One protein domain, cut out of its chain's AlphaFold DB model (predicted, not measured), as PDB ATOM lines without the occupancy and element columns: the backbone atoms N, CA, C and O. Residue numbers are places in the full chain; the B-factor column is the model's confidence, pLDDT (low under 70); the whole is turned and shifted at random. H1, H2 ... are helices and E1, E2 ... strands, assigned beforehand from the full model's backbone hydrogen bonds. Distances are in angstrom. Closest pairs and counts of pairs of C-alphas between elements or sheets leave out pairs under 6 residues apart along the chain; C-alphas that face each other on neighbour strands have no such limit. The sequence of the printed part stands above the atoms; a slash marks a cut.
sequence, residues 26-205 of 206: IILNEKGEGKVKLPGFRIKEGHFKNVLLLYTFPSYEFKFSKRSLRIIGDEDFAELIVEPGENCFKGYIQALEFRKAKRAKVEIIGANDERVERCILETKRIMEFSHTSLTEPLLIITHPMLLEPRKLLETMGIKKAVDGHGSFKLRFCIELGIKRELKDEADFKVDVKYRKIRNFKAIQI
ATOM      1  N   ILE A  26     458.657 469.439 866.559       92.94
ATOM      2  CA  ILE A  26     457.531 468.615 867.014       92.94
ATOM      3  C   ILE A  26     456.263 469.468 866.930       92.94
ATOM      4  O   ILE A  26     456.089 470.411 867.699       92.94
ATOM      5  N   ILE A  27     455.389 469.144 865.979       94.12
ATOM      6  CA  ILE A  27     454.087 469.790 865.793       94.12
ATOM      7  C   ILE A  27     453.034 468.694 865.776       94.12
ATOM      8  O   ILE A  27     452.889 467.997 864.779       94.12
ATOM      9  N   LEU A  28     452.331 468.513 866.887       92.94
ATOM     10  CA  LEU A  28     451.339 467.460 867.062       92.94
ATOM     11  C   LEU A  28     450.123 467.986 867.819       92.94
ATOM     12  O   LEU A  28     450.266 468.642 868.852       92.94
ATOM     13  N   ASN A  29     448.930 467.664 867.319       92.12
ATOM     14  CA  ASN A  29     447.681 467.870 868.043       92.12
ATOM     15  C   ASN A  29     447.439 466.771 869.099       92.12
ATOM     16  O   ASN A  29     448.217 465.829 869.224       92.12
ATOM     17  N   GLU A  30     446.328 466.868 869.830       90.88
ATOM     18  CA  GLU A  30     445.963 465.930 870.908       90.88
ATOM     19  C   GLU A  30     445.743 464.485 870.448       90.88
ATOM     20  O   GLU A  30     445.812 463.553 871.246       90.88
ATOM     21  N   LYS A  31     445.503 464.280 869.151       90.12
ATOM     22  CA  LYS A  31     445.351 462.956 868.539       90.12
ATOM     23  C   LYS A  31     446.680 462.393 868.022       90.12
ATOM     24  O   LYS A  31     446.707 461.272 867.522       90.12
ATOM     25  N   GLY A  32     447.777 463.146 868.139       88.69
ATOM     26  CA  GLY A  32     449.070 462.808 867.548       88.69
ATOM     27  C   GLY A  32     449.137 463.053 866.037       88.69
ATOM     28  O   GLY A  32     449.999 462.488 865.366       88.69
ATOM     29  N   GLU A  33     448.239 463.867 865.480       90.06
ATOM     30  CA  GLU A  33     448.277 464.265 864.071       90.06
ATOM     31  C   GLU A  33     449.161 465.506 863.903       90.06
ATOM     32  O   GLU A  33     449.114 466.434 864.713       90.06
ATOM     33  N   GLY A  34     449.956 465.526 862.836       90.19
ATOM     34  CA  GLY A  34     450.899 466.597 862.533       90.19
ATOM     35  C   GLY A  34     452.224 466.033 862.030       90.19
ATOM     36  O   GLY A  34     452.251 465.018 861.329       90.19
ATOM     37  N   LYS A  35     453.331 466.683 862.389       91.25
ATOM     38  CA  LYS A  35     454.667 466.369 861.890       91.25
ATOM     39  C   LYS A  35     455.708 466.380 863.001       91.25
ATOM     40  O   LYS A  35     455.834 467.329 863.772       91.25
ATOM     41  N   VAL A  36     456.531 465.338 863.007       91.94
ATOM     42  CA  VAL A  36     457.733 465.236 863.835       91.94
ATOM     43  C   VAL A  36     458.938 465.134 862.911       91.94
ATOM     44  O   VAL A  36     458.968 464.292 862.014       91.94
ATOM     45  N   LYS A  37     459.931 465.995 863.120       93.44
ATOM     46  CA  LYS A  37     461.234 465.939 862.459       93.44
ATOM     47  C   LYS A  37     462.303 465.897 863.538       93.44
ATOM     48  O   LYS A  37     462.490 466.876 864.253       93.44
ATOM     49  N   LEU A  38     462.997 464.772 863.643       94.00
ATOM     50  CA  LEU A  38     464.064 464.568 864.614       94.00
ATOM     51  C   LEU A  38     465.345 464.175 863.876       94.00
ATOM     52  O   LEU A  38     465.262 463.395 862.923       94.00
ATOM     53  N   PRO A  39     466.514 464.674 864.302       94.31
ATOM     54  CA  PRO A  39     467.775 464.059 863.932       94.31
ATOM     55  C   PRO A  39     467.879 462.667 864.571       94.31
ATOM     56  O   PRO A  39     467.250 462.376 865.595       94.31
ATOM     57  N   GLY A  40     468.685 461.796 863.973       94.06
ATOM     58  CA  GLY A  40     468.901 460.475 864.535       94.06
ATOM     59  C   GLY A  40     469.751 459.560 863.675       94.06
ATOM     60  O   GLY A  40     470.117 459.885 862.549       94.06
ATOM     61  N   PHE A  41     470.026 458.387 864.228       93.44
ATOM     62  CA  PHE A  41     470.762 457.321 863.568       93.44
ATOM     63  C   PHE A  41     469.826 456.162 863.250       93.44
ATOM     64  O   PHE A  41     468.892 455.879 864.001       93.44
ATOM     65  N   ARG A  42     470.103 455.467 862.147       94.06
ATOM     66  CA  ARG A  42     469.479 454.185 861.820       94.06
ATOM     67  C   ARG A  42     470.568 453.134 861.712       94.06
ATOM     68  O   ARG A  42     471.435 453.250 860.850       94.06
ATOM     69  N   ILE A  43     470.473 452.094 862.530       93.62
ATOM     70  CA  ILE A  43     471.385 450.953 862.456       93.62
ATOM     71  C   ILE A  43     471.080 450.166 861.175       93.62
ATOM     72  O   ILE A  43     469.923 449.832 860.898       93.62
ATOM     73  N   LYS A  44     472.105 449.911 860.359       92.81
ATOM     74  CA  LYS A  44     471.955 449.280 859.036       92.81
ATOM     75  C   LYS A  44     472.141 447.762 859.057       92.81
ATOM     76  O   LYS A  44     471.511 447.080 858.248       92.81
ATOM     77  N   GLU A  45     472.929 447.247 859.996       91.50
ATOM     78  CA  GLU A  45     473.377 445.850 860.034       91.50
ATOM     79  C   GLU A  45     473.402 445.285 861.464       91.50
ATOM     80  O   GLU A  45     473.231 446.019 862.439       91.50
ATOM     81  N   GLY A  46     473.578 443.966 861.584       91.19
ATOM     82  CA  GLY A  46     473.639 443.255 862.865       91.19
ATOM     83  C   GLY A  46     472.284 443.045 863.557       91.19
ATOM     84  O   GLY A  46     471.218 443.253 862.977       91.19
ATOM     85  N   HIS A  47     472.329 442.626 864.826       91.25
ATOM     86  CA  HIS A  47     471.142 442.258 865.616       91.25
ATOM     87  C   HIS A  47     470.151 443.413 865.836       91.25
ATOM     88  O   HIS A  47     468.958 443.174 865.989       91.25
ATOM     89  N   PHE A  48     470.625 444.661 865.809       90.81
ATOM     90  CA  PHE A  48     469.797 445.860 865.970       90.81
ATOM     91  C   PHE A  48     469.451 446.531 864.636       90.81
ATOM     92  O   PHE A  48     469.113 447.715 864.604       90.81
ATOM     93  N   LYS A  49     469.538 445.802 863.517       93.81
ATOM     94  CA  LYS A  49     469.187 446.327 862.195       93.81
ATOM     95  C   LYS A  49     467.815 447.006 862.218       93.81
ATOM     96  O   LYS A  49     466.842 446.476 862.741       93.81
ATOM     97  N   ASN A  50     467.752 448.183 861.602       92.94
ATOM     98  CA  ASN A  50     466.603 449.086 861.537       92.94
ATOM     99  C   ASN A  50     466.206 449.788 862.837       92.94
ATOM    100  O   ASN A  50     465.304 450.622 862.773       92.94
ATOM    101  N   VAL A  51     466.864 449.548 863.973       93.62
ATOM    102  CA  VAL A  51     466.644 450.370 865.170       93.62
ATOM    103  C   VAL A  51     467.000 451.828 864.867       93.62
ATOM    104  O   VAL A  51     468.006 452.129 864.213       93.62
ATOM    105  N   LEU A  52     466.134 452.727 865.327       93.12
ATOM    106  CA  LEU A  52     466.280 454.170 865.261       93.12
ATOM    107  C   LEU A  52     466.709 454.708 866.626       93.12
ATOM    108  O   LEU A  52     466.091 454.397 867.645       93.12
ATOM    109  N   LEU A  53     467.725 455.563 866.606       93.12
ATOM    110  CA  LEU A  53     468.183 456.369 867.734       93.12
ATOM    111  C   LEU A  53     467.890 457.831 867.393       93.12
ATOM    112  O   LEU A  53     468.715 458.504 866.779       93.12
ATOM    113  N   LEU A  54     466.687 458.298 867.714       93.31
ATOM    114  CA  LEU A  54     466.255 459.673 867.451       93.31
ATOM    115  C   LEU A  54     466.549 460.531 868.675       93.31
ATOM    116  O   LEU A  54     466.426 460.046 869.794       93.31
ATOM    117  N   TYR A  55     466.910 461.795 868.499       91.88
ATOM    118  CA  TYR A  55     467.219 462.644 869.646       91.88
ATOM    119  C   TYR A  55     466.711 464.073 869.492       91.88
ATOM    120  O   TYR A  55     466.537 464.583 868.388       91.88
ATOM    121  N   THR A  56     466.492 464.733 870.625       90.12
ATOM    122  CA  THR A  56     466.324 466.182 870.712       90.12
ATOM    123  C   THR A  56     467.480 466.758 871.503       90.12
ATOM    124  O   THR A  56     467.950 466.182 872.487       90.12
ATOM    125  N   PHE A  57     467.943 467.922 871.071       87.00
ATOM    126  CA  PHE A  57     468.939 468.677 871.809       87.00
ATOM    127  C   PHE A  57     468.452 470.117 871.944       87.00
ATOM    128  O   PHE A  57     468.686 470.930 871.046       87.00
ATOM    129  N   PRO A  58     467.694 470.412 873.011       86.56
ATOM    130  CA  PRO A  58     467.175 471.739 873.278       86.56
ATOM    131  C   PRO A  58     468.246 472.813 873.325       86.56
ATOM    132  O   PRO A  58     469.123 472.790 874.189       86.56
ATOM    133  N   SER A  59     468.161 473.765 872.407       86.94
ATOM    134  CA  SER A  59     468.919 474.999 872.512       86.94
ATOM    135  C   SER A  59     468.356 476.034 871.563       86.94
ATOM    136  O   SER A  59     468.520 475.911 870.351       86.94
ATOM    137  N   TYR A  60     467.708 477.055 872.106       90.12
ATOM    138  CA  TYR A  60     466.851 477.925 871.312       90.12
ATOM    139  C   TYR A  60     467.315 479.372 871.345       90.12
ATOM    140  O   TYR A  60     467.690 479.919 872.386       90.12
ATOM    141  N   GLU A  61     467.210 480.007 870.188       91.44
ATOM    142  CA  GLU A  61     467.286 481.447 870.015       91.44
ATOM    143  C   GLU A  61     466.020 481.919 869.290       91.44
ATOM    144  O   GLU A  61     465.799 481.577 868.127       91.44
ATOM    145  N   PHE A  62     465.180 482.688 869.987       94.00
ATOM    146  CA  PHE A  62     463.917 483.203 869.457       94.00
ATOM    147  C   PHE A  62     464.126 484.545 868.752       94.00
ATOM    148  O   PHE A  62     464.675 485.486 869.328       94.00
ATOM    149  N   LYS A  63     463.636 484.655 867.516       94.56
ATOM    150  CA  LYS A  63     463.704 485.862 866.684       94.56
ATOM    151  C   LYS A  63     462.311 486.213 866.182       94.56
ATOM    152  O   LYS A  63     461.775 485.525 865.318       94.56
ATOM    153  N   PHE A  64     461.731 487.277 866.723       96.12
ATOM    154  CA  PHE A  64     460.406 487.765 866.341       96.12
ATOM    155  C   PHE A  64     460.505 488.800 865.218       96.12
ATOM    156  O   PHE A  64     461.339 489.702 865.296       96.12
ATOM    157  N   SER A  65     459.634 488.694 864.211       95.88
ATOM    158  CA  SER A  65     459.485 489.701 863.144       95.88
ATOM    159  C   SER A  65     458.963 491.035 863.684       95.88
ATOM    160  O   SER A  65     459.424 492.098 863.278       95.88
ATOM    161  N   LYS A  66     458.048 490.973 864.655       96.31
ATOM    162  CA  LYS A  66     457.586 492.103 865.461       96.31
ATOM    163  C   LYS A  66     457.379 491.668 866.907       96.31
ATOM    164  O   LYS A  66     457.015 490.526 867.173       96.31
ATOM    165  N   ARG A  67     457.623 492.594 867.835       96.12
ATOM    166  CA  ARG A  67     457.527 492.355 869.285       96.12
ATOM    167  C   ARG A  67     456.268 492.925 869.927       96.12
ATOM    168  O   ARG A  67     456.033 492.637 871.088       96.12
ATOM    169  N   SER A  68     455.486 493.712 869.193       97.50
ATOM    170  CA  SER A  68     454.187 494.228 869.632       97.50
ATOM    171  C   SER A  68     453.105 493.691 868.701       97.50
ATOM    172  O   SER A  68     453.256 493.727 867.477       97.50
ATOM    173  N   LEU A  69     452.050 493.150 869.298       97.75
ATOM    174  CA  LEU A  69     450.848 492.644 868.654       97.75
ATOM    175  C   LEU A  69     449.672 493.437 869.210       97.75
ATOM    176  O   LEU A  69     449.447 493.433 870.421       97.75
ATOM    177  N   ARG A  70     448.941 494.132 868.340       96.81
ATOM    178  CA  ARG A  70     447.886 495.064 868.752       96.81
ATOM    179  C   ARG A  70     446.579 494.703 868.090       96.81
ATOM    180  O   ARG A  70     446.507 494.556 866.875       96.81
ATOM    181  N   ILE A  71     445.539 494.623 868.901       95.25
ATOM    182  CA  ILE A  71     444.176 494.428 868.437       95.25
ATOM    183  C   ILE A  71     443.394 495.683 868.787       95.25
ATOM    184  O   ILE A  71     443.298 496.053 869.955       95.25
ATOM    185  N   ILE A  72     442.845 496.319 867.758       91.62
ATOM    186  CA  ILE A  72     441.980 497.489 867.873       91.62
ATOM    187  C   ILE A  72     440.661 497.111 867.203       91.62
ATOM    188  O   ILE A  72     440.615 496.912 865.990       91.62
ATOM    189  N   GLY A  73     439.617 496.934 868.006       86.88
ATOM    190  CA  GLY A  73     438.237 496.806 867.551       86.88
ATOM    191  C   GLY A  73     437.433 498.061 867.880       86.88
ATOM    192  O   GLY A  73     437.946 498.994 868.491       86.88
ATOM    193  N   ASP A  74     436.152 498.057 867.513       83.62
ATOM    194  CA  ASP A  74     435.261 499.212 867.709       83.62
ATOM    195  C   ASP A  74     435.102 499.611 869.188       83.62
ATOM    196  O   ASP A  74     434.941 500.786 869.506       83.62
ATOM    197  N   GLU A  75     435.132 498.632 870.097       86.00
ATOM    198  CA  GLU A  75     434.926 498.828 871.542       86.00
ATOM    199  C   GLU A  75     435.912 498.028 872.409       86.00
ATOM    200  O   GLU A  75     435.791 498.023 873.632       86.00
ATOM    201  N   ASP A  76     436.861 497.320 871.794       90.75
ATOM    202  CA  ASP A  76     437.819 496.478 872.505       90.75
ATOM    203  C   ASP A  76     439.242 496.792 872.039       90.75
ATOM    204  O   ASP A  76     439.508 496.923 870.842       90.75
ATOM    205  N   PHE A  77     440.171 496.855 872.988       93.12
ATOM    206  CA  PHE A  77     441.583 497.101 872.730       93.12
ATOM    207  C   PHE A  77     442.449 496.133 873.525       93.12
ATOM    208  O   PHE A  77     442.202 495.876 874.705       93.12
ATOM    209  N   ALA A  78     443.494 495.611 872.890       95.81
ATOM    210  CA  ALA A  78     444.508 494.849 873.593       95.81
ATOM    211  C   ALA A  78     445.885 494.975 872.934       95.81
ATOM    212  O   ALA A  78     446.005 494.958 871.707       95.81
ATOM    213  N   GLU A  79     446.931 495.015 873.757       97.69
ATOM    214  CA  GLU A  79     448.323 495.000 873.308       97.69
ATOM    215  C   GLU A  79     449.122 493.917 874.032       97.69
ATOM    216  O   GLU A  79     449.149 493.851 875.264       97.69
ATOM    217  N   LEU A  80     449.803 493.091 873.242       98.06
ATOM    218  CA  LEU A  80     450.772 492.104 873.689       98.06
ATOM    219  C   LEU A  80     452.173 492.545 873.263       98.06
ATOM    220  O   LEU A  80     452.436 492.714 872.073       98.06
ATOM    221  N   ILE A  81     453.089 492.634 874.224       98.00
ATOM    222  CA  ILE A  81     454.526 492.761 873.980       98.00
ATOM    223  C   ILE A  81     455.210 491.424 874.242       98.00
ATOM    224  O   ILE A  81     454.877 490.742 875.209       98.00
ATOM    225  N   VAL A  82     456.180 491.051 873.409       97.62
ATOM    226  CA  VAL A  82     456.999 489.850 873.590       97.62
ATOM    227  C   VAL A  82     458.487 490.151 873.604       97.62
ATOM    228  O   VAL A  82     459.011 490.915 872.791       97.62
ATOM    229  N   GLU A  83     459.183 489.476 874.511       95.94
ATOM    230  CA  GLU A  83     460.617 489.618 874.715       95.94
ATOM    231  C   GLU A  83     461.300 488.248 874.636       95.94
ATOM    232  O   GLU A  83     460.970 487.343 875.410       95.94
ATOM    233  N   PRO A  84     462.251 488.055 873.704       93.00
ATOM    234  CA  PRO A  84     462.989 486.805 873.619       93.00
ATOM    235  C   PRO A  84     463.897 486.635 874.844       93.00
ATOM    236  O   PRO A  84     464.595 487.562 875.251       93.00
ATOM    237  N   GLY A  85     463.907 485.428 875.406       84.88
ATOM    238  CA  GLY A  85     464.787 485.016 876.493       84.88
ATOM    239  C   GLY A  85     465.684 483.847 876.084       84.88
ATOM    240  O   GLY A  85     465.736 483.430 874.926       84.88
ATOM    241  N   GLU A  86     466.417 483.296 877.048       76.88
ATOM    242  CA  GLU A  86     467.196 482.082 876.822       76.88
ATOM    243  C   GLU A  86     466.305 480.842 876.949       76.88
ATOM    244  O   GLU A  86     465.769 480.576 878.019       76.88
ATOM    245  N   ASN A  87     466.170 480.065 875.867       83.12
ATOM    246  CA  ASN A  87     465.295 478.884 875.798       83.12
ATOM    247  C   ASN A  87     463.802 479.149 876.079       83.12
ATOM    248  O   ASN A  87     463.019 478.215 876.256       83.12
ATOM    249  N   CYS A  88     463.400 480.417 876.095       90.44
ATOM    250  CA  CYS A  88     462.044 480.859 876.362       90.44
ATOM    251  C   CYS A  88     461.782 482.206 875.681       90.44
ATOM    252  O   CYS A  88     462.689 482.847 875.146       90.44
ATOM    253  N   PHE A  89     460.542 482.667 875.755       94.62
ATOM    254  CA  PHE A  89     460.225 484.081 875.609       94.62
ATOM    255  C   PHE A  89     459.209 484.487 876.672       94.62
ATOM    256  O   PHE A  89     458.402 483.670 877.127       94.62
ATOM    257  N   LYS A  90     459.260 485.754 877.069       96.31
ATOM    258  CA  LYS A  90     458.271 486.368 877.950       96.31
ATOM    259  C   LYS A  90     457.264 487.143 877.122       96.31
ATOM    260  O   LYS A  90     457.595 487.647 876.047       96.31
ATOM    261  N   GLY A  91     456.046 487.238 877.625       96.88
ATOM    262  CA  GLY A  91     455.033 488.104 877.058       96.88
ATOM    263  C   GLY A  91     454.299 488.892 878.129       96.88
ATOM    264  O   GLY A  91     454.146 488.440 879.264       96.88
ATOM    265  N   TYR A  92     453.854 490.078 877.738       96.75
ATOM    266  CA  TYR A  92     453.261 491.086 878.598       96.75
ATOM    267  C   TYR A  92     452.004 491.601 877.916       96.75
ATOM    268  O   TYR A  92     452.079 492.229 876.860       96.75
ATOM    269  N   ILE A  93     450.844 491.340 878.507       95.94
ATOM    270  CA  ILE A  93     449.602 491.982 878.085       95.94
ATOM    271  C   ILE A  93     449.601 493.373 878.710       95.94
ATOM    272  O   ILE A  93     449.233 493.500 879.873       95.94
ATOM    273  N   GLN A  94     450.084 494.383 877.984       89.00
ATOM    274  CA  GLN A  94     450.313 495.731 878.522       89.00
ATOM    275  C   GLN A  94     449.028 496.539 878.671       89.00
ATOM    276  O   GLN A  94     448.885 497.307 879.618       89.00
ATOM    277  N   ALA A  95     448.095 496.353 877.744       84.38
ATOM    278  CA  ALA A  95     446.820 497.041 877.751       84.38
ATOM    279  C   ALA A  95     445.704 496.063 877.414       84.38
ATOM    280  O   ALA A  95     445.870 495.174 876.573       84.38
ATOM    281  N   LEU A  96     444.578 496.227 878.104       88.00
ATOM    282  CA  LEU A  96     443.399 495.397 877.935       88.00
ATOM    283  C   LEU A  96     442.150 496.200 878.309       88.00
ATOM    284  O   LEU A  96     441.899 496.445 879.487       88.00
ATOM    285  N   GLU A  97     441.361 496.578 877.314       91.69
ATOM    286  CA  GLU A  97     440.044 497.176 877.503       91.69
ATOM    287  C   GLU A  97     439.012 496.306 876.797       91.69
ATOM    288  O   GLU A  97     438.998 496.218 875.572       91.69
ATOM    289  N   PHE A  98     438.182 495.622 877.587       89.81
ATOM    290  CA  PHE A  98     437.162 494.700 877.097       89.81
ATOM    291  C   PHE A  98     435.767 495.226 877.409       89.81
ATOM    292  O   PHE A  98     435.398 495.365 878.577       89.81
ATOM    293  N   ARG A  99     434.969 495.449 876.366       86.38
ATOM    294  CA  ARG A  99     433.530 495.724 876.462       86.38
ATOM    295  C   ARG A  99     432.688 494.587 875.909       86.38
ATOM    296  O   ARG A  99     431.700 494.212 876.537       86.38
ATOM    297  N   LYS A 100     433.091 494.001 874.777       85.62
ATOM    298  CA  LYS A 100     432.428 492.831 874.173       85.62
ATOM    299  C   LYS A 100     433.294 491.578 874.254       85.62
ATOM    300  O   LYS A 100     432.759 490.467 874.258       85.62
ATOM    301  N   ALA A 101     434.614 491.730 874.342       88.62
ATOM    302  CA  ALA A 101     435.529 490.607 874.452       88.62
ATOM    303  C   ALA A 101     435.345 489.824 875.762       88.62
ATOM    304  O   ALA A 101     435.283 490.363 876.865       88.62
ATOM    305  N   LYS A 102     435.307 488.497 875.641       89.25
ATOM    306  CA  LYS A 102     435.254 487.558 876.763       89.25
ATOM    307  C   LYS A 102     436.623 487.333 877.385       89.25
ATOM    308  O   LYS A 102     436.691 487.092 878.590       89.25
ATOM    309  N   ARG A 103     437.671 487.291 876.557       92.81
ATOM    310  CA  ARG A 103     439.050 486.930 876.922       92.81
ATOM    311  C   ARG A 103     440.025 487.221 875.780       92.81
ATOM    312  O   ARG A 103     439.631 487.175 874.617       92.81
ATOM    313  N   ALA A 104     441.287 487.429 876.133       94.50
ATOM    314  CA  ALA A 104     442.430 487.366 875.234       94.50
ATOM    315  C   ALA A 104     443.043 485.959 875.251       94.50
ATOM    316  O   ALA A 104     443.049 485.294 876.294       94.50
ATOM    317  N   LYS A 105     443.609 485.535 874.122       96.06
ATOM    318  CA  LYS A 105     444.436 484.334 874.009       96.06
ATOM    319  C   LYS A 105     445.731 484.637 873.277       96.06
ATOM    320  O   LYS A 105     445.773 485.472 872.373       96.06
ATOM    321  N   VAL A 106     446.776 483.917 873.665       96.69
ATOM    322  CA  VAL A 106     448.053 483.883 872.956       96.69
ATOM    323  C   VAL A 106     448.309 482.452 872.515       96.69
ATOM    324  O   VAL A 106     448.286 481.527 873.332       96.69
ATOM    325  N   GLU A 107     448.565 482.268 871.227       96.00
ATOM    326  CA  GLU A 107     448.707 480.960 870.597       96.00
ATOM    327  C   GLU A 107     450.004 480.883 869.793       96.00
ATOM    328  O   GLU A 107     450.383 481.829 869.103       96.00
ATOM    329  N   ILE A 108     450.674 479.733 869.852       95.38
ATOM    330  CA  ILE A 108     451.779 479.399 868.950       95.38
ATOM    331  C   ILE A 108     451.264 478.448 867.880       95.38
ATOM    332  O   ILE A 108     450.685 477.410 868.195       95.38
ATOM    333  N   ILE A 109     451.535 478.760 866.621       94.06
ATOM    334  CA  ILE A 109     451.094 477.974 865.472       94.06
ATOM    335  C   ILE A 109     452.322 477.497 864.703       94.06
ATOM    336  O   ILE A 109     453.260 478.259 864.446       94.06
ATOM    337  N   GLY A 110     452.322 476.224 864.314       87.81
ATOM    338  CA  GLY A 110     453.352 475.684 863.434       87.81
ATOM    339  C   GLY A 110     453.295 476.352 862.061       87.81
ATOM    340  O   GLY A 110     452.325 476.163 861.333       87.81
ATOM    341  N   ALA A 111     454.333 477.096 861.655       70.62
ATOM    342  CA  ALA A 111     454.366 477.647 860.298       70.62
ATOM    343  C   ALA A 111     454.299 476.503 859.272       70.62
ATOM    344  O   ALA A 111     455.037 475.513 859.405       70.62
ATOM    345  N   ASN A 112     453.421 476.654 858.276       67.25
ATOM    346  CA  ASN A 112     453.040 475.664 857.254       67.25
ATOM    347  C   ASN A 112     452.182 474.477 857.738       67.25
ATOM    348  O   ASN A 112     451.760 473.675 856.913       67.25
ATOM    349  N   ASP A 113     451.894 474.378 859.038       68.62
ATOM    350  CA  ASP A 113     450.983 473.396 859.641       68.62
ATOM    351  C   ASP A 113     449.954 474.146 860.510       68.62
ATOM    352  O   ASP A 113     449.807 473.905 861.709       68.62
ATOM    353  N   GLU A 114     449.216 475.078 859.889       65.31
ATOM    354  CA  GLU A 114     448.235 475.954 860.564       65.31
ATOM    355  C   GLU A 114     447.104 475.188 861.275       65.31
ATOM    356  O   GLU A 114     446.344 475.759 862.048       65.31
ATOM    357  N   ARG A 115     447.011 473.872 861.056       79.25
ATOM    358  CA  ARG A 115     446.055 472.975 861.718       79.25
ATOM    359  C   ARG A 115     446.429 472.644 863.166       79.25
ATOM    360  O   ARG A 115     445.619 472.046 863.875       79.25
ATOM    361  N   VAL A 116     447.644 472.975 863.610       88.25
ATOM    362  CA  VAL A 116     448.111 472.689 864.972       88.25
ATOM    363  C   VAL A 116     448.565 473.973 865.664       88.25
ATOM    364  O   VAL A 116     449.642 474.505 865.403       88.25
ATOM    365  N   GLU A 117     447.743 474.424 866.608       91.88
ATOM    366  CA  GLU A 117     447.982 475.614 867.435       91.88
ATOM    367  C   GLU A 117     448.042 475.273 868.928       91.88
ATOM    368  O   GLU A 117     447.249 474.487 869.430       91.88
ATOM    369  N   ARG A 118     448.956 475.848 869.693       93.00
ATOM    370  CA  ARG A 118     449.019 475.654 871.143       93.00
ATOM    371  C   ARG A 118     448.677 476.969 871.824       93.00
ATOM    372  O   ARG A 118     449.461 477.908 871.741       93.00
ATOM    373  N   CYS A 119     447.549 477.007 872.530       93.88
ATOM    374  CA  CYS A 119     447.244 478.101 873.446       93.88
ATOM    375  C   CYS A 119     448.255 478.073 874.602       93.88
ATOM    376  O   CYS A 119     448.407 477.052 875.279       93.88
ATOM    377  N   ILE A 120     448.992 479.169 874.768       94.88
ATOM    378  CA  ILE A 120     450.014 479.343 875.809       94.88
ATOM    379  C   ILE A 120     449.585 480.346 876.879       94.88
ATOM    380  O   ILE A 120     450.158 480.347 877.964       94.88
ATOM    381  N   LEU A 121     448.570 481.163 876.594       95.69
ATOM    382  CA  LEU A 121     447.925 482.028 877.568       95.69
ATOM    383  C   LEU A 121     446.453 482.207 877.216       95.69
ATOM    384  O   LEU A 121     446.117 482.465 876.064       95.69
ATOM    385  N   GLU A 122     445.602 482.182 878.235       95.38
ATOM    386  CA  GLU A 122     444.234 482.674 878.167       95.38
ATOM    387  C   GLU A 122     443.967 483.568 879.383       95.38
ATOM    388  O   GLU A 122     444.224 483.160 880.516       95.38
ATOM    389  N   THR A 123     443.476 484.791 879.170       95.00
ATOM    390  CA  THR A 123     443.283 485.749 880.267       95.00
ATOM    391  C   THR A 123     442.171 486.762 880.003       95.00
ATOM    392  O   THR A 123     441.768 487.009 878.869       95.00
ATOM    393  N   LYS A 124     441.681 487.382 881.079       93.19
ATOM    394  CA  LYS A 124     440.784 488.550 881.055       93.19
ATOM    395  C   LYS A 124     441.420 489.791 881.684       93.19
ATOM    396  O   LYS A 124     440.716 490.739 882.009       93.19
ATOM    397  N   ARG A 125     442.720 489.737 881.972       93.81
ATOM    398  CA  ARG A 125     443.447 490.764 882.721       93.81
ATOM    399  C   ARG A 125     444.813 491.005 882.092       93.81
ATOM    400  O   ARG A 125     445.388 490.103 881.486       93.81
ATOM    401  N   ILE A 126     445.323 492.211 882.308       95.00
ATOM    402  CA  ILE A 126     446.737 492.555 882.140       95.00
ATOM    403  C   ILE A 126     447.559 491.595 883.002       95.00
ATOM    404  O   ILE A 126     447.249 491.397 884.180       95.00
ATOM    405  N   MET A 127     448.564 490.961 882.403       96.12
ATOM    406  CA  MET A 127     449.454 490.034 883.095       96.12
ATOM    407  C   MET A 127     450.705 489.728 882.279       96.12
ATOM    408  O   MET A 127     450.756 489.942 881.065       96.12
ATOM    409  N   GLU A 128     451.679 489.142 882.964       96.38
ATOM    410  CA  GLU A 128     452.883 488.578 882.369       96.38
ATOM    411  C   GLU A 128     452.762 487.059 882.243       96.38
ATOM    412  O   GLU A 128     452.093 486.395 883.039       96.38
ATOM    413  N   PHE A 129     453.448 486.495 881.257       95.56
ATOM    414  CA  PHE A 129     453.602 485.056 881.109       95.56
ATOM    415  C   PHE A 129     454.974 484.709 880.537       95.56
ATOM    416  O   PHE A 129     455.655 485.534 879.927       95.56
ATOM    417  N   SER A 130     455.369 483.451 880.712       94.25
ATOM    418  CA  SER A 130     456.566 482.888 880.095       94.25
ATOM    419  C   SER A 130     456.184 481.651 879.304       94.25
ATOM    420  O   SER A 130     455.505 480.762 879.819       94.25
ATOM    421  N   HIS A 131     456.655 481.572 878.066       93.19
ATOM    422  CA  HIS A 131     456.632 480.347 877.287       93.19
ATOM    423  C   HIS A 131     458.014 479.705 877.308       93.19
ATOM    424  O   HIS A 131     458.987 480.308 876.857       93.19
ATOM    425  N   THR A 132     458.082 478.466 877.786       88.50
ATOM    426  CA  THR A 132     459.316 477.680 877.829       88.50
ATOM    427  C   THR A 132     459.189 476.492 876.880       88.50
ATOM    428  O   THR A 132     458.259 475.690 877.009       88.50
ATOM    429  N   SER A 133     460.127 476.389 875.937       88.50
ATOM    430  CA  SER A 133     460.279 475.222 875.060       88.50
ATOM    431  C   SER A 133     460.821 474.016 875.831       88.50
ATOM    432  O   SER A 133     461.315 474.158 876.949       88.50
ATOM    433  N   LEU A 134     460.773 472.821 875.239       87.31
ATOM    434  CA  LEU A 134     461.393 471.609 875.786       87.31
ATOM    435  C   LEU A 134     462.834 471.897 876.226       87.31
ATOM    436  O   LEU A 134     463.638 472.222 875.372       87.31
ATOM    437  N   THR A 135     463.184 471.752 877.504       82.94
ATOM    438  CA  THR A 135     464.520 472.112 878.027       82.94
ATOM    439  C   THR A 135     465.467 470.927 878.204       82.94
ATOM    440  O   THR A 135     466.682 471.112 878.233       82.94
ATOM    441  N   GLU A 136     464.937 469.709 878.307       84.38
ATOM    442  CA  GLU A 136     465.730 468.503 878.545       84.38
ATOM    443  C   GLU A 136     466.031 467.745 877.239       84.38
ATOM    444  O   GLU A 136     465.114 467.506 876.445       84.38
ATOM    445  N   PRO A 137     467.291 467.332 876.995       86.50
ATOM    446  CA  PRO A 137     467.621 466.446 875.885       86.50
ATOM    447  C   PRO A 137     466.909 465.098 876.010       86.50
ATOM    448  O   PRO A 137     466.959 464.466 877.069       86.50
ATOM    449  N   LEU A 138     466.311 464.634 874.913       88.06
ATOM    450  CA  LEU A 138     465.634 463.340 874.834       88.06
ATOM    451  C   LEU A 138     466.369 462.428 873.854       88.06
ATOM    452  O   LEU A 138     466.694 462.848 872.746       88.06
ATOM    453  N   LEU A 139     466.577 461.170 874.235       90.62
ATOM    454  CA  LEU A 139     466.975 460.090 873.331       90.62
ATOM    455  C   LEU A 139     465.828 459.086 873.226       90.62
ATOM    456  O   LEU A 139     465.406 458.531 874.233       90.62
ATOM    457  N   ILE A 140     465.346 458.844 872.012       91.31
ATOM    458  CA  ILE A 140     464.274 457.906 871.687       91.31
ATOM    459  C   ILE A 140     464.888 456.708 870.971       91.31
ATOM    460  O   ILE A 140     465.444 456.841 869.879       91.31
ATOM    461  N   ILE A 141     464.735 455.533 871.573       92.00
ATOM    462  CA  ILE A 141     465.172 454.257 871.000       92.00
ATOM    463  C   ILE A 141     463.927 453.484 870.569       92.00
ATOM    464  O   ILE A 141     463.070 453.178 871.401       92.00
ATOM    465  N   THR A 142     463.796 453.208 869.269       91.69
ATOM    466  CA  THR A 142     462.592 452.557 868.726       91.69
ATOM    467  C   THR A 142     462.841 451.864 867.382       91.69
ATOM    468  O   THR A 142     463.928 451.940 866.818       91.69
ATOM    469  N   HIS A 143     461.821 451.201 866.840       91.19
ATOM    470  CA  HIS A 143     461.811 450.647 865.486       91.19
ATOM    471  C   HIS A 143     460.843 451.454 864.595       91.19
ATOM    472  O   HIS A 143     459.798 451.891 865.087       91.19
ATOM    473  N   PRO A 144     461.101 451.633 863.280       88.00
ATOM    474  CA  PRO A 144     460.238 452.415 862.395       88.00
ATOM    475  C   PRO A 144     458.776 451.969 862.418       88.00
ATOM    476  O   PRO A 144     457.884 452.800 862.286       88.00
ATOM    477  N   MET A 145     458.516 450.675 862.621       88.00
ATOM    478  CA  MET A 145     457.154 450.134 862.707       88.00
ATOM    479  C   MET A 145     456.424 450.531 863.998       88.00
ATOM    480  O   MET A 145     455.214 450.704 863.957       88.00
ATOM    481  N   LEU A 146     457.150 450.743 865.099       87.00
ATOM    482  CA  LEU A 146     456.598 451.030 866.433       87.00
ATOM    483  C   LEU A 146     456.469 452.532 866.723       87.00
ATOM    484  O   LEU A 146     455.790 452.931 867.666       87.00
ATOM    485  N   LEU A 147     457.129 453.371 865.918       85.06
ATOM    486  CA  LEU A 147     457.108 454.817 866.102       85.06
ATOM    487  C   LEU A 147     455.702 455.379 865.845       85.06
ATOM    488  O   LEU A 147     455.241 455.429 864.703       85.06
ATOM    489  N   GLU A 148     455.058 455.869 866.895       87.62
ATOM    490  CA  GLU A 148     453.767 456.549 866.827       87.62
ATOM    491  C   GLU A 148     453.895 457.944 867.443       87.62
ATOM    492  O   GLU A 148     454.290 458.057 868.606       87.62
ATOM    493  N   PRO A 149     453.556 459.025 866.715       88.00
ATOM    494  CA  PRO A 149     453.690 460.382 867.247       88.00
ATOM    495  C   PRO A 149     452.890 460.613 868.536       88.00
ATOM    496  O   PRO A 149     453.316 461.366 869.405       88.00
ATOM    497  N   ARG A 150     451.756 459.928 868.701       89.31
ATOM    498  CA  ARG A 150     450.956 459.995 869.927       89.31
ATOM    499  C   ARG A 150     451.697 459.442 871.150       89.31
ATOM    500  O   ARG A 150     451.695 460.095 872.187       89.31
ATOM    501  N   LYS A 151     452.405 458.310 871.021       87.75
ATOM    502  CA  LYS A 151     453.230 457.755 872.111       87.75
ATOM    503  C   LYS A 151     454.324 458.728 872.554       87.75
ATOM    504  O   LYS A 151     454.678 458.757 873.730       87.75
ATOM    505  N   LEU A 152     454.849 459.548 871.634       85.62
ATOM    506  CA  LEU A 152     455.818 460.593 871.976       85.62
ATOM    507  C   LEU A 152     455.201 461.634 872.924       85.62
ATOM    508  O   LEU A 152     455.815 461.958 873.936       85.62
ATOM    509  N   LEU A 153     453.984 462.106 872.633       87.69
ATOM    510  CA  LEU A 153     453.249 463.044 873.491       87.69
ATOM    511  C   LEU A 153     452.977 462.459 874.881       87.69
ATOM    512  O   LEU A 153     453.278 463.099 875.889       87.69
ATOM    513  N   GLU A 154     452.469 461.225 874.924       87.50
ATOM    514  CA  GLU A 154     452.172 460.500 876.165       87.50
ATOM    515  C   GLU A 154     453.428 460.338 877.028       87.50
ATOM    516  O   GLU A 154     453.406 460.639 878.220       87.50
ATOM    517  N   THR A 155     454.553 459.958 876.417       83.50
ATOM    518  CA  THR A 155     455.818 459.764 877.140       83.50
ATOM    519  C   THR A 155     456.423 461.078 877.634       83.50
ATOM    520  O   THR A 155     457.065 461.115 878.679       83.50
ATOM    521  N   MET A 156     456.202 462.174 876.905       81.56
ATOM    522  CA  MET A 156     456.593 463.521 877.328       81.56
ATOM    523  C   MET A 156     455.627 464.129 878.360       81.56
ATOM    524  O   MET A 156     455.887 465.224 878.855       81.56
ATOM    525  N   GLY A 157     454.510 463.461 878.677       85.38
ATOM    526  CA  GLY A 157     453.496 463.964 879.606       85.38
ATOM    527  C   GLY A 157     452.760 465.211 879.102       85.38
ATOM    528  O   GLY A 157     452.248 465.990 879.905       85.38
ATOM    529  N   ILE A 158     452.710 465.430 877.784       86.31
ATOM    530  CA  ILE A 158     452.088 466.612 877.173       86.31
ATOM    531  C   ILE A 158     450.930 466.208 876.264       86.31
ATOM    532  O   ILE A 158     450.993 465.213 875.556       86.31
ATOM    533  N   LYS A 159     449.861 467.007 876.251       88.25
ATOM    534  CA  LYS A 159     448.689 466.742 875.398       88.25
ATOM    535  C   LYS A 159     448.887 467.201 873.958       88.25
ATOM    536  O   LYS A 159     448.367 466.589 873.042       88.25
ATOM    537  N   LYS A 160     449.610 468.300 873.757       90.75
ATOM    538  CA  LYS A 160     449.795 468.962 872.464       90.75
ATOM    539  C   LYS A 160     451.193 469.558 872.409       90.75
ATOM    540  O   LYS A 160     451.659 470.096 873.414       90.75
ATOM    541  N   ALA A 161     451.839 469.501 871.251       91.00
ATOM    542  CA  ALA A 161     453.187 470.023 871.066       91.00
ATOM    543  C   ALA A 161     453.244 470.939 869.843       91.00
ATOM    544  O   ALA A 161     452.857 470.543 868.750       91.00
ATOM    545  N   VAL A 162     453.749 472.153 870.035       94.06
ATOM    546  CA  VAL A 162     454.224 473.035 868.966       94.06
ATOM    547  C   VAL A 162     455.546 473.577 869.481       94.06
ATOM    548  O   VAL A 162     455.552 474.473 870.320       94.06
ATOM    549  N   ASP A 163     456.638 472.914 869.107       92.88
ATOM    550  CA  ASP A 163     457.953 473.143 869.707       92.88
ATOM    551  C   ASP A 163     459.103 472.758 868.757       92.88
ATOM    552  O   ASP A 163     458.922 472.049 867.758       92.88
ATOM    553  N   GLY A 164     460.308 473.208 869.092       93.38
ATOM    554  CA  GLY A 164     461.537 472.976 868.348       93.38
ATOM    555  C   GLY A 164     461.975 474.178 867.512       93.38
ATOM    556  O   GLY A 164     461.732 475.332 867.841       93.38
ATOM    557  N   HIS A 165     462.661 473.885 866.416       94.00
ATOM    558  CA  HIS A 165     463.363 474.839 865.571       94.00
ATOM    559  C   HIS A 165     462.606 475.094 864.265       94.00
ATOM    560  O   HIS A 165     461.838 474.252 863.784       94.00
ATOM    561  N   GLY A 166     462.896 476.236 863.647       93.44
ATOM    562  CA  GLY A 166     462.277 476.687 862.405       93.44
ATOM    563  C   GLY A 166     461.297 477.833 862.630       93.44
ATOM    564  O   GLY A 166     461.391 478.555 863.619       93.44
ATOM    565  N   SER A 167     460.387 478.024 861.681       94.56
ATOM    566  CA  SER A 167     459.442 479.142 861.697       94.56
ATOM    567  C   SER A 167     458.124 478.772 862.376       94.56
ATOM    568  O   SER A 167     457.652 477.632 862.287       94.56
ATOM    569  N   PHE A 168     457.511 479.758 863.015       95.38
ATOM    570  CA  PHE A 168     456.245 479.672 863.731       95.38
ATOM    571  C   PHE A 168     455.503 481.008 863.626       95.38
ATOM    572  O   PHE A 168     456.106 482.028 863.297       95.38
ATOM    573  N   LYS A 169     454.205 481.001 863.934       95.81
ATOM    574  CA  LYS A 169     453.414 482.221 864.130       95.81
ATOM    575  C   LYS A 169     453.019 482.339 865.593       95.81
ATOM    576  O   LYS A 169     452.613 481.353 866.206       95.81
ATOM    577  N   LEU A 170     453.128 483.543 866.133       96.56
ATOM    578  CA  LEU A 170     452.511 483.935 867.386       96.56
ATOM    579  C   LEU A 170     451.228 484.687 867.043       96.56
ATOM    580  O   LEU A 170     451.285 485.729 866.388       96.56
ATOM    581  N   ARG A 171     450.084 484.159 867.469       96.25
ATOM    582  CA  ARG A 171     448.785 484.807 867.302       96.25
ATOM    583  C   ARG A 171     448.337 485.366 868.638       96.25
ATOM    584  O   ARG A 171     448.282 484.644 869.633       96.25
ATOM    585  N   PHE A 172     447.994 486.644 868.634       97.19
ATOM    586  CA  PHE A 172     447.247 487.275 869.703       97.19
ATOM    587  C   PHE A 172     445.811 487.452 869.229       97.19
ATOM    588  O   PHE A 172     445.595 487.964 868.131       97.19
ATOM    589  N   CYS A 173     444.830 487.017 870.013       95.00
ATOM    590  CA  CYS A 173     443.425 487.184 869.656       95.00
ATOM    591  C   CYS A 173     442.558 487.558 870.857       95.00
ATOM    592  O   CYS A 173     442.860 487.206 871.997       95.00
ATOM    593  N   ILE A 174     441.458 488.260 870.589       93.06
ATOM    594  CA  ILE A 174     440.382 488.511 871.552       93.06
ATOM    595  C   ILE A 174     439.107 487.822 871.076       93.06
ATOM    596  O   ILE A 174     438.708 487.924 869.915       93.06
ATOM    597  N   GLU A 175     438.468 487.090 871.980       91.12
ATOM    598  CA  GLU A 175     437.255 486.328 871.697       91.12
ATOM    599  C   GLU A 175     436.021 487.186 871.995       91.12
ATOM    600  O   GLU A 175     435.717 487.433 873.158       91.12
ATOM    601  N   LEU A 176     435.277 487.605 870.971       84.12
ATOM    602  CA  LEU A 176     434.080 488.452 871.105       84.12
ATOM    603  C   LEU A 176     432.778 487.637 871.270       84.12
ATOM    604  O   LEU A 176     431.725 488.184 871.583       84.12
ATOM    605  N   GLY A 177     432.806 486.320 871.024       74.25
ATOM    606  CA  GLY A 177     431.614 485.461 871.016       74.25
ATOM    607  C   GLY A 177     431.818 484.147 870.254       74.25
ATOM    608  O   GLY A 177     432.943 483.771 869.958       74.25
ATOM    609  N   ILE A 178     430.724 483.446 869.918       62.44
ATOM    610  CA  ILE A 178     430.750 482.046 869.428       62.44
ATOM    611  C   ILE A 178     431.578 481.863 868.136       62.44
ATOM    612  O   ILE A 178     432.099 480.775 867.914       62.44
ATOM    613  N   LYS A 179     431.726 482.898 867.293       63.34
ATOM    614  CA  LYS A 179     432.505 482.837 866.033       63.34
ATOM    615  C   LYS A 179     433.184 484.154 865.626       63.34
ATOM    616  O   LYS A 179     433.488 484.341 864.453       63.34
ATOM    617  N   ARG A 180     433.353 485.103 866.550       69.31
ATOM    618  CA  ARG A 180     433.994 486.392 866.244       69.31
ATOM    619  C   ARG A 180     435.272 486.515 867.052       69.31
ATOM    620  O   ARG A 180     435.222 486.535 868.281       69.31
ATOM    621  N   GLU A 181     436.384 486.598 866.342       84.81
ATOM    622  CA  GLU A 181     437.696 486.894 866.894       84.81
ATOM    623  C   GLU A 181     438.284 488.086 866.144       84.81
ATOM    624  O   GLU A 181     438.147 488.188 864.923       84.81
ATOM    625  N   LEU A 182     438.930 488.982 866.880       91.44
ATOM    626  CA  LEU A 182     439.895 489.906 866.300       91.44
ATOM    627  C   LEU A 182     441.278 489.369 866.639       91.44
ATOM    628  O   LEU A 182     441.486 488.861 867.745       91.44
ATOM    629  N   LYS A 183     442.205 489.443 865.687       94.75
ATOM    630  CA  LYS A 183     443.545 488.892 865.858       94.75
ATOM    631  C   LYS A 183     444.607 489.735 865.191       94.75
ATOM    632  O   LYS A 183     444.360 490.358 864.162       94.75
ATOM    633  N   ASP A 184     445.789 489.666 865.774       96.75
ATOM    634  CA  ASP A 184     447.030 490.111 865.173       96.75
ATOM    635  C   ASP A 184     448.046 488.961 865.244       96.75
ATOM    636  O   ASP A 184     448.039 488.159 866.183       96.75
ATOM    637  N   GLU A 185     448.904 488.846 864.235       96.25
ATOM    638  CA  GLU A 185     449.857 487.743 864.094       96.25
ATOM    639  C   GLU A 185     451.267 488.261 863.818       96.25
ATOM    640  O   GLU A 185     451.455 489.239 863.096       96.25
ATOM    641  N   ALA A 186     452.267 487.596 864.396       96.19
ATOM    642  CA  ALA A 186     453.683 487.849 864.167       96.19
ATOM    643  C   ALA A 186     454.383 486.540 863.820       96.19
ATOM    644  O   ALA A 186     454.280 485.560 864.559       96.19
ATOM    645  N   ASP A 187     455.166 486.538 862.748       96.12
ATOM    646  CA  ASP A 187     456.085 485.435 862.498       96.12
ATOM    647  C   ASP A 187     457.239 485.480 863.500       96.12
ATOM    648  O   ASP A 187     457.753 486.552 863.848       96.12
ATOM    649  N   PHE A 188     457.696 484.312 863.927       95.44
ATOM    650  CA  PHE A 188     458.946 484.174 864.655       95.44
ATOM    651  C   PHE A 188     459.706 482.927 864.220       95.44
ATOM    652  O   PHE A 188     459.139 481.943 863.743       95.44
ATOM    653  N   LYS A 189     461.025 482.980 864.374       94.62
ATOM    654  CA  LYS A 189     461.939 481.893 864.049       94.62
ATOM    655  C   LYS A 189     462.680 481.448 865.299       94.62
ATOM    656  O   LYS A 189     463.067 482.276 866.121       94.62
ATOM    657  N   VAL A 190     462.887 480.143 865.413       94.25
ATOM    658  CA  VAL A 190     463.670 479.516 866.475       94.25
ATOM    659  C   VAL A 190     464.896 478.849 865.859       94.25
ATOM    660  O   VAL A 190     464.775 477.874 865.111       94.25
ATOM    661  N   ASP A 191     466.071 479.392 866.161       92.00
ATOM    662  CA  ASP A 191     467.366 478.892 865.696       92.00
ATOM    663  C   ASP A 191     468.085 478.084 866.789       92.00
ATOM    664  O   ASP A 191     467.784 478.215 867.977       92.00
ATOM    665  N   VAL A 192     469.034 477.231 866.383       89.19
ATOM    666  CA  VAL A 192     469.868 476.459 867.316       89.19
ATOM    667  C   VAL A 192     470.901 477.387 867.951       89.19
ATOM    668  O   VAL A 192     471.726 477.970 867.246       89.19
ATOM    669  N   LYS A 193     470.939 477.460 869.281       83.81
ATOM    670  CA  LYS A 193     472.017 478.150 870.009       83.81
ATOM    671  C   LYS A 193     473.144 477.160 870.334       83.81
ATOM    672  O   LYS A 193     473.001 476.307 871.201       83.81
ATOM    673  N   TYR A 194     474.293 477.213 869.669       68.75
ATOM    674  CA  TYR A 194     475.364 476.239 869.941       68.75
ATOM    675  C   TYR A 194     476.004 476.458 871.327       68.75
ATOM    676  O   TYR A 194     476.695 477.447 871.558       68.75
ATOM    677  N   ARG A 195     475.797 475.516 872.262       61.47
ATOM    678  CA  ARG A 195     476.476 475.454 873.573       61.47
ATOM    679  C   ARG A 195     476.895 474.018 873.918       61.47
ATOM    680  O   ARG A 195     476.287 473.058 873.451       61.47
ATOM    681  N   LYS A 196     477.944 473.867 874.742       49.84
ATOM    682  CA  LYS A 196     478.393 472.568 875.290       49.84
ATOM    683  C   LYS A 196     477.397 472.082 876.359       49.84
ATOM    684  O   LYS A 196     477.050 472.862 877.239       49.84
ATOM    685  N   ILE A 197     476.981 470.810 876.318       56.09
ATOM    686  CA  ILE A 197     476.044 470.201 877.293       56.09
ATOM    687  C   ILE A 197     476.702 469.038 878.045       56.09
ATOM    688  O   ILE A 197     477.647 468.430 877.544       56.09
ATOM    689  N   ARG A 198     476.201 468.772 879.263       50.38
ATOM    690  CA  ARG A 198     476.731 467.787 880.212       50.38
ATOM    691  C   ARG A 198     475.820 466.584 880.548       50.38
ATOM    692  O   ARG A 198     476.384 465.627 881.046       50.38
ATOM    693  N   ASN A 199     474.505 466.547 880.255       50.91
ATOM    694  CA  ASN A 199     473.605 465.444 880.693       50.91
ATOM    695  C   ASN A 199     472.488 465.080 879.676       50.91
ATOM    696  O   ASN A 199     472.007 465.962 878.969       50.91
ATOM    697  N   PHE A 200     472.047 463.807 879.645       54.84
ATOM    698  CA  PHE A 200     470.980 463.258 878.774       54.84
ATOM    699  C   PHE A 200     469.971 462.392 879.554       54.84
ATOM    700  O   PHE A 200     470.372 461.677 880.472       54.84
ATOM    701  N   LYS A 201     468.692 462.379 879.139       64.62
ATOM    702  CA  LYS A 201     467.694 461.373 879.556       64.62
ATOM    703  C   LYS A 201     467.330 460.450 878.386       64.62
ATOM    704  O   LYS A 201     467.084 460.914 877.272       64.62
ATOM    705  N   ALA A 202     467.291 459.143 878.642       66.00
ATOM    706  CA  ALA A 202     466.940 458.124 877.652       66.00
ATOM    707  C   ALA A 202     465.500 457.629 877.847       66.00
ATOM    708  O   ALA A 202     465.080 457.346 878.968       66.00
ATOM    709  N   ILE A 203     464.763 457.508 876.744       66.12
ATOM    710  CA  ILE A 203     463.388 457.020 876.676       66.12
ATOM    711  C   ILE A 203     463.340 455.832 875.711       66.12
ATOM    712  O   ILE A 203     463.724 455.933 874.541       66.12
ATOM    713  N   GLN A 204     462.814 454.705 876.187       66.44
ATOM    714  CA  GLN A 204     462.542 453.535 875.360       66.44
ATOM    715  C   GLN A 204     461.052 453.492 875.014       66.44
ATOM    716  O   GLN A 204     460.211 453.412 875.906       66.44
ATOM    717  N   ILE A 205     460.727 453.525 873.720       64.44
ATOM    718  CA  ILE A 205     459.344 453.377 873.251       64.44
ATOM    719  C   ILE A 205     459.157 451.920 872.820       64.44
ATOM    720  O   ILE A 205     459.755 451.498 871.826       64.44
TER     721      ILE A 205
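AT A GLANCE: This is residues 26 to 205 of the 206 residues of an uncharacterized protein of Thermococci archaeon (UniProt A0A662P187). A strongly twisted, curled sheet of five strands, E5 - E15 - E14 - E9 - E10, faces the sheet E6 - E7 - E8 - E11 as a sandwich, and also faces the small sheet E2 - E1 - E13, with H1 over that small sheet. A separate sheet, E3 - E4 - E12 - E16, lies toward one end of the long axis, and residues 43 to 51, between E3 and E4, reach farthest that way. The 180 printed residues hold sixteen named strands and one named helix, in the order E1 to E12, H1, E13 to E16; the class is mostly strand, and the sheets are antiparallel but for the mixed sheet with E16. The whole is elongated, 68 by 36 by 24 A, and only just compact, close to loose, with a radius of gyration of the C-alphas of 18.9 A.

IN THESE COORDINATES: In the largest sheet, E5 is residues 60 to 64, E15 180 to 192 (37.2 A), E14 166 to 177 (33.0 A), E9 103 to 110 and E10 113 to 123. E14 bends by 50 degrees at residue 174 and E10 by 58 degrees at 116. E6 is 68 to 72, E7 77 to 84, E8 88 to 97 (27.4 A) and E11 128 to 132. E1 is 26 to 28, from C-alpha 26 at (457.531, 468.615, 867.014), E2 34 to 37, E13 161 to 164 and H1 149 to 155. E3 is 40 to 42, E4 52 to 56, E12 138 to 142 and E16 201 to 204, to C-alpha 204 at (462.542, 453.535, 875.360).

HOW THE PARTS SIT: Three sheets form a stack, face to face in turn. E14 and E15 form a hairpin, with N 170 and O 186 2.8 A apart, within hydrogen-bond range. The sheet of E6, E7, E8 and E11 stands at 17 degrees to the largest sheet, 8.5 A centre to centre where they face; the closest C-alphas of E6 and E15 are those of Leu 69 and Asp 184, 5.8 A. E6, E7 and E8 are a meander, each strand the antiparallel neighbour of the one before; N 69 and O 80 are 2.8 A apart and N 92 and O 81 2.8 A. The sheet E2 E1 E13 faces the largest sheet at 9.3 A; the closest C-alphas of E10 and E13 are those of Arg 118 and Val 162, 6.2 A. H1 is on that small sheet, at a height over the sheet of 9.8 A, and runs across the strands, at 72 degrees to E1 on the local plane. Every O i to N i+4 pair in H1 is within hydrogen-bond range. E12 and E16 are parallel, with N 203 and O 139 2.8 A apart.

THE WHOLE: The two C-alphas farthest apart, those of Gly 46 and Glu 75, are 68.3 A apart. The printed part has no cut and no long link. The mean pLDDT of the printed part is 88.5; residues 112 to 114, 178 to 180 and 194 to 205 are under 70.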